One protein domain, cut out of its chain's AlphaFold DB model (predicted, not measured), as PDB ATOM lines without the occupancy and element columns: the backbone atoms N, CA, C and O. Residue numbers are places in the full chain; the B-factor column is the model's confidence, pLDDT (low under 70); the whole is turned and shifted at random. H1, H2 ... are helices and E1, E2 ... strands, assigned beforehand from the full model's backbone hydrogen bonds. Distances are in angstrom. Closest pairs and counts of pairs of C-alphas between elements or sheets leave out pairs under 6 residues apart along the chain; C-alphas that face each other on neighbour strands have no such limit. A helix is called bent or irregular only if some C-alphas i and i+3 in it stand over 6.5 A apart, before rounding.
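What this domain is: This is residues 2 to 47 of the 209 residues of an uncharacterized protein of Arundo donax (UniProt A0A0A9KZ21). Two strands, E1 and E2, run side by side and parallel as a narrow ribbon, and a wide loop of chain that holds the one-turn helix H2 leads from the end of E1 back to the start of E2. Residues 29 to 40 of that loop reach far out past the ends where the strands begin, and one more short turn, H1, comes just before E1. The printed part has 46 residues with two named helices and two named strands in the order H1, E1, H2, E2; the sheet is E1 beside E2, parallel, and the class is mixed, with under half of the residues in named elements. The whole is loose, with a radius of gyration of the C-alphas of 12.1 A and spans of 37 by 17 by 16 A.

How they stand to each other: Start at H1, residues 2 to 5, and look across to H2, residues 25 to 28: the two are close but not clearly touching, their closest C-alphas being those of Leu 2 and Trp 28, 7.5 A apart. A tight link of three residues leads from H1 to E1, residues 9 to 14. The closest C-alphas of E1 and H2 are those of Val 10 and Trp 28, 8.0 A apart. Beside E1 you find its parallel neighbour E2, residues 41 to 46, at 19 degrees between their directions. C-alphas 9 and 41 face each other at 4.6 A, and so do 14 and 46 at 4.9 A. Look for N 10 and O 41 at 2.8 A, and for N 43 and O 10 at 2.9 A, both within hydrogen-bond range. E1, H2 and E2 form a strand-helix-strand unit, two parallel neighbour strands with a helix between them in the chain, and its crossover is right-handed. H1 and E2 are apart. H1 and H2 are too short for any O i to N i+4 pair, and in each the one O i to N i+3 pair is within range.

Where its parts are: Find C-alpha 2 at (164.824, 131.841, 175.986), where H1 begins; it runs 5.3 A to Val 5. From C-alpha 9 at (165.543, 136.585, 166.461), E1 runs 15.7 A to Ser 14. H2 runs from Gly 25 to Trp 28 and is neither bent nor irregular, but only just: C-alphas 25 and 28 are 6.5 A apart. E2 runs 16.4 A from Asn 41 to C-alpha 46 at (177.590, 147.990, 168.364).

The domain as a whole: The two C-alphas farthest apart are those of Thr 17 and Ser 35, 37.0 A. The link from E1 to H2 is short, and the one from H2 to E2, residues 29 to 40, is long. The printed part has no cut. Its mean pLDDT is 73.1, and you find values under 70 at residues 2 to 3, 24 to 26 and 29 to 39.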
ATOM      1  N   LEU A   2     164.801 132.403 177.354       69.25
ATOM      2  CA  LEU A   2     164.824 131.841 175.986       69.25
ATOM      3  C   LEU A   2     164.026 130.533 175.825       69.25
ATOM      4  O   LEU A   2     163.227 130.420 174.905       69.25
ATOM      5  N   LYS A   3     164.153 129.603 176.780       67.12
ATOM      6  CA  LYS A   3     163.402 128.334 176.797       67.12
ATOM      7  C   LYS A   3     161.877 128.473 176.936       67.12
ATOM      8  O   LYS A   3     161.165 127.525 176.646       67.12
ATOM      9  N   TYR A   4     161.396 129.625 177.402       73.56
ATOM     10  CA  TYR A   4     159.972 129.904 177.627       73.56
ATOM     11  C   TYR A   4     159.371 130.842 176.572       73.56
ATOM     12  O   TYR A   4     158.160 131.010 176.546       73.56
ATOM     13  N   VAL A   5     160.199 131.470 175.726       75.00
ATOM     14  CA  VAL A   5     159.749 132.454 174.720       75.00
ATOM     15  C   VAL A   5     160.096 132.060 173.281       75.00
ATOM     16  O   VAL A   5     159.666 132.749 172.366       75.00
ATOM     17  N   SER A   6     160.863 130.975 173.077       75.62
ATOM     18  CA  SER A   6     161.253 130.413 171.767       75.62
ATOM     19  C   SER A   6     161.547 131.479 170.698       75.62
ATOM     20  O   SER A   6     160.899 131.498 169.650       75.62
ATOM     21  N   PRO A   7     162.479 132.414 170.961       79.06
ATOM     22  CA  PRO A   7     162.659 133.565 170.093       79.06
ATOM     23  C   PRO A   7     163.269 133.135 168.761       79.06
ATOM     24  O   PRO A   7     164.218 132.357 168.731       79.06
ATOM     25  N   THR A   8     162.764 133.682 167.659       82.25
ATOM     26  CA  THR A   8     163.331 133.445 166.321       82.25
ATOM     27  C   THR A   8     164.501 134.380 166.016       82.25
ATOM     28  O   THR A   8     165.387 134.027 165.242       82.25
ATOM     29  N   HIS A   9     164.521 135.559 166.642       85.50
ATOM     30  CA  HIS A   9     165.543 136.585 166.461       85.50
ATOM     31  C   HIS A   9     165.984 137.150 167.810       85.50
ATOM     32  O   HIS A   9     165.165 137.386 168.699       85.50
ATOM     33  N   VAL A  10     167.280 137.415 167.942       83.38
ATOM     34  CA  VAL A  10     167.872 138.118 169.080       83.38
ATOM     35  C   VAL A  10     168.644 139.310 168.542       83.38
ATOM     36  O   VAL A  10     169.552 139.158 167.731       83.38
ATOM     37  N   ILE A  11     168.298 140.506 169.011       85.88
ATOM     38  CA  ILE A  11     169.047 141.726 168.713       85.88
ATOM     39  C   ILE A  11     169.901 142.043 169.934       85.88
ATOM     40  O   ILE A  11     169.385 142.372 171.003       85.88
ATOM     41  N   ARG A  12     171.218 141.932 169.780       84.00
ATOM     42  CA  ARG A  12     172.182 142.258 170.825       84.00
ATOM     43  C   ARG A  12     172.718 143.662 170.598       84.00
ATOM     44  O   ARG A  12     173.438 143.905 169.637       84.00
ATOM     45  N   VAL A  13     172.413 144.563 171.527       85.31
ATOM     46  CA  VAL A  13     173.007 145.902 171.566       85.31
ATOM     47  C   VAL A  13     174.213 145.866 172.505       85.31
ATOM     48  O   VAL A  13     174.053 145.756 173.719       85.31
ATOM     49  N   SER A  14     175.417 145.905 171.937       82.31
ATOM     50  CA  SER A  14     176.684 145.807 172.670       82.31
ATOM     51  C   SER A  14     177.274 147.194 172.944       82.31
ATOM     52  O   SER A  14     177.314 148.054 172.065       82.31
ATOM     53  N   THR A  15     177.802 147.402 174.147       80.75
ATOM     54  CA  THR A  15     178.704 148.518 174.477       80.75
ATOM     55  C   THR A  15     180.148 148.148 174.140       80.75
ATOM     56  O   THR A  15     180.466 146.966 174.004       80.75
ATOM     57  N   THR A  16     181.058 149.124 174.063       79.38
ATOM     58  CA  THR A  16     182.490 148.807 173.893       79.38
ATOM     59  C   THR A  16     183.173 148.426 175.211       79.38
ATOM     60  O   THR A  16     184.345 148.073 175.209       79.38
ATOM     61  N   THR A  17     182.460 148.484 176.346       76.50
ATOM     62  CA  THR A  17     182.999 148.078 177.651       76.50
ATOM     63  C   THR A  17     182.960 146.555 177.800       76.50
ATOM     64  O   THR A  17     181.889 145.943 177.777       76.50
ATOM     65  N   GLU A  18     184.129 145.945 177.989       72.00
ATOM     66  CA  GLU A  18     184.261 144.512 178.253       72.00
ATOM     67  C   GLU A  18     183.556 144.117 179.567       72.00
ATOM     68  O   GLU A  18     183.442 144.915 180.499       72.00
ATOM     69  N   GLY A  19     182.984 142.911 179.624       75.62
ATOM     70  CA  GLY A  19     182.228 142.431 180.790       75.62
ATOM     71  C   GLY A  19     180.836 143.056 180.996       75.62
ATOM     72  O   GLY A  19     180.112 142.626 181.890       75.62
ATOM     73  N   LYS A  20     180.417 144.033 180.172       76.44
ATOM     74  CA  LYS A  20     179.060 144.631 180.214       76.44
ATOM     75  C   LYS A  20     178.114 144.146 179.118       76.44
ATOM     76  O   LYS A  20     176.983 144.620 179.028       76.44
ATOM     77  N   ASN A  21     178.570 143.217 178.288       80.44
ATOM     78  CA  ASN A  21     177.785 142.651 177.201       80.44
ATOM     79  C   ASN A  21     177.363 141.224 177.546       80.44
ATOM     80  O   ASN A  21     178.121 140.482 178.167       80.44
ATOM     81  N   LEU A  22     176.165 140.835 177.110       80.56
ATOM     82  CA  LEU A  22     175.714 139.447 177.214       80.56
ATOM     83  C   LEU A  22     176.632 138.511 176.400       80.56
ATOM     84  O   LEU A  22     177.293 138.980 175.471       80.56
ATOM     85  N   PRO A  23     176.678 137.201 176.708       77.06
ATOM     86  CA  PRO A  23     177.561 136.258 176.024       77.06
ATOM     87  C   PRO A  23     177.298 136.180 174.513       77.06
ATOM     88  O   PRO A  23     176.181 136.404 174.040       77.06
ATOM     89  N   SER A  24     178.330 135.852 173.735       69.88
ATOM     90  CA  SER A  24     178.200 135.503 172.310       69.88
ATOM     91  C   SER A  24     177.924 133.999 172.136       69.88
ATOM     92  O   SER A  24     178.060 133.222 173.079       69.88
ATOM     93  N   GLY A  25     177.587 133.570 170.917       67.19
ATOM     94  CA  GLY A  25     177.620 132.152 170.534       67.19
ATOM     95  C   GLY A  25     176.458 131.301 171.059       67.19
ATOM     96  O   GLY A  25     175.304 131.734 171.064       67.19
ATOM     97  N   THR A  26     176.766 130.069 171.474       66.19
ATOM     98  CA  THR A  26     175.801 128.993 171.784       66.19
ATOM     99  C   THR A  26     174.905 129.262 172.990       66.19
ATOM    100  O   THR A  26     173.925 128.547 173.176       66.19
ATOM    101  N   PHE A  27     175.180 130.312 173.774       74.62
ATOM    102  CA  PHE A  27     174.289 130.795 174.834       74.62
ATOM    103  C   PHE A  27     172.863 131.063 174.323       74.62
ATOM    104  O   PHE A  27     171.889 130.847 175.042       74.62
ATOM    105  N   TRP A  28     172.740 131.508 173.069       71.75
ATOM    106  CA  TRP A  28     171.458 131.814 172.429       71.75
ATOM    107  C   TRP A  28     170.837 130.622 171.691       71.75
ATOM    108  O   TRP A  28     169.703 130.720 171.231       71.75
ATOM    109  N   MET A  29     171.559 129.504 171.573       65.44
ATOM    110  CA  MET A  29     171.101 128.313 170.862       65.44
ATOM    111  C   MET A  29     170.477 127.322 171.846       65.44
ATOM    112  O   MET A  29     171.027 127.047 172.911       65.44
ATOM    113  N   ASN A  30     169.304 126.788 171.505       60.78
ATOM    114  CA  ASN A  30     168.608 125.833 172.357       60.78
ATOM    115  C   ASN A  30     169.290 124.457 172.248       60.78
ATOM    116  O   ASN A  30     169.077 123.743 171.276       60.78
ATOM    117  N   GLN A  31     170.128 124.101 173.226       56.53
ATOM    118  CA  GLN A  31     170.940 122.868 173.208       56.53
ATOM    119  C   GLN A  31     170.143 121.583 173.508       56.53
ATOM    120  O   GLN A  31     170.702 120.495 173.463       56.53
ATOM    121  N   TYR A  32     168.843 121.687 173.802       55.25
ATOM    122  CA  TYR A  32     167.986 120.552 174.148       55.25
ATOM    123  C   TYR A  32     166.923 120.310 173.073       55.25
ATOM    124  O   TYR A  32     165.788 120.775 173.205       55.25
ATOM    125  N   ARG A  33     167.293 119.592 172.006       51.12
ATOM    126  CA  ARG A  33     166.412 118.667 171.270       51.12
ATOM    127  C   ARG A  33     167.199 117.945 170.172       51.12
ATOM    128  O   ARG A  33     167.799 118.598 169.326       51.12
ATOM    129  N   ASP A  34     167.082 116.617 170.130       54.44
ATOM    130  CA  ASP A  34     167.616 115.717 169.083       54.44
ATOM    131  C   ASP A  34     166.974 115.918 167.690       54.44
ATOM    132  O   ASP A  34     167.211 115.167 166.750       54.44
ATOM    133  N   SER A  35     166.156 116.956 167.536       54.25
ATOM    134  CA  SER A  35     165.641 117.474 166.271       54.25
ATOM    135  C   SER A  35     165.863 118.978 166.304       54.25
ATOM    136  O   SER A  35     165.229 119.681 167.088       54.25
ATOM    137  N   SER A  36     166.824 119.470 165.522       57.97
ATOM    138  CA  SER A  36     167.309 120.849 165.594       57.97
ATOM    139  C   SER A  36     166.167 121.857 165.367       57.97
ATOM    140  O   SER A  36     165.705 121.980 164.227       57.97
ATOM    141  N   PRO A  37     165.699 122.610 166.386       54.78
ATOM    142  CA  PRO A  37     164.898 123.797 166.117       54.78
ATOM    143  C   PRO A  37     165.755 124.779 165.301       54.78
ATOM    144  O   PRO A  37     166.984 124.770 165.444       54.78
ATOM    145  N   PRO A  38     165.151 125.603 164.425       58.31
ATOM    146  CA  PRO A  38     165.914 126.510 163.579       58.31
ATOM    147  C   PRO A  38     166.832 127.398 164.435       58.31
ATOM    148  O   PRO A  38     166.429 127.825 165.524       58.31
ATOM    149  N   PRO A  39     168.071 127.656 163.979       66.56
ATOM    150  CA  PRO A  39     169.010 128.485 164.718       66.56
ATOM    151  C   PRO A  39     168.403 129.872 164.956       66.56
ATOM    152  O   PRO A  39     167.818 130.472 164.056       66.56
ATOM    153  N   VAL A  40     168.530 130.376 166.184       75.06
ATOM    154  CA  VAL A  40     168.089 131.732 166.530       75.06
ATOM    155  C   VAL A  40     168.951 132.734 165.765       75.06
ATOM    156  O   VAL A  40     170.176 132.727 165.896       75.06
ATOM    157  N   ASN A  41     168.321 133.614 164.991       81.75
ATOM    158  CA  ASN A  41     169.028 134.630 164.217       81.75
ATOM    159  C   ASN A  41     169.545 135.738 165.143       81.75
ATOM    160  O   ASN A  41     168.759 136.499 165.710       81.75
ATOM    161  N   LEU A  42     170.867 135.847 165.296       81.94
ATOM    162  CA  LEU A  42     171.505 136.867 166.130       81.94
ATOM    163  C   LEU A  42     171.966 138.060 165.283       81.94
ATOM    164  O   LEU A  42     172.811 137.912 164.404       81.94
ATOM    165  N   VAL A  43     171.462 139.251 165.601       85.19
ATOM    166  CA  VAL A  43     171.887 140.526 165.003       85.19
ATOM    167  C   VAL A  43     172.635 141.342 166.053       85.19
ATOM    168  O   VAL A  43     172.088 141.619 167.120       85.19
ATOM    169  N   GLU A  44     173.879 141.741 165.770       84.56
ATOM    170  CA  GLU A  44     174.672 142.588 166.670       84.56
ATOM    171  C   GLU A  44     174.645 144.058 166.228       84.56
ATOM    172  O   GLU A  44     175.010 144.393 165.102       84.56
ATOM    173  N   ILE A  45     174.274 144.945 167.152       85.94
ATOM    174  CA  ILE A  45     174.370 146.398 167.012       85.94
ATOM    175  C   ILE A  45     175.411 146.893 168.013       85.94
ATOM    176  O   ILE A  45     175.233 146.772 169.225       85.94
ATOM    177  N   ARG A  46     176.511 147.462 167.519       81.31
ATOM    178  CA  ARG A  46     177.590 147.990 168.364       81.31
ATOM    179  C   ARG A  46     177.370 149.473 168.636       81.31
ATOM    180  O   ARG A  46     177.138 150.248 167.712       81.31
ATOM    181  N   ALA A  47     177.452 149.874 169.900       76.50
ATOM    182  CA  ALA A  47     177.394 151.277 170.280       76.50
ATOM    183  C   ALA A  47     178.632 152.025 169.761       76.50
ATOM    184  O   ALA A  47     179.758 151.566 169.943       76.50
TER     185      ALA A  47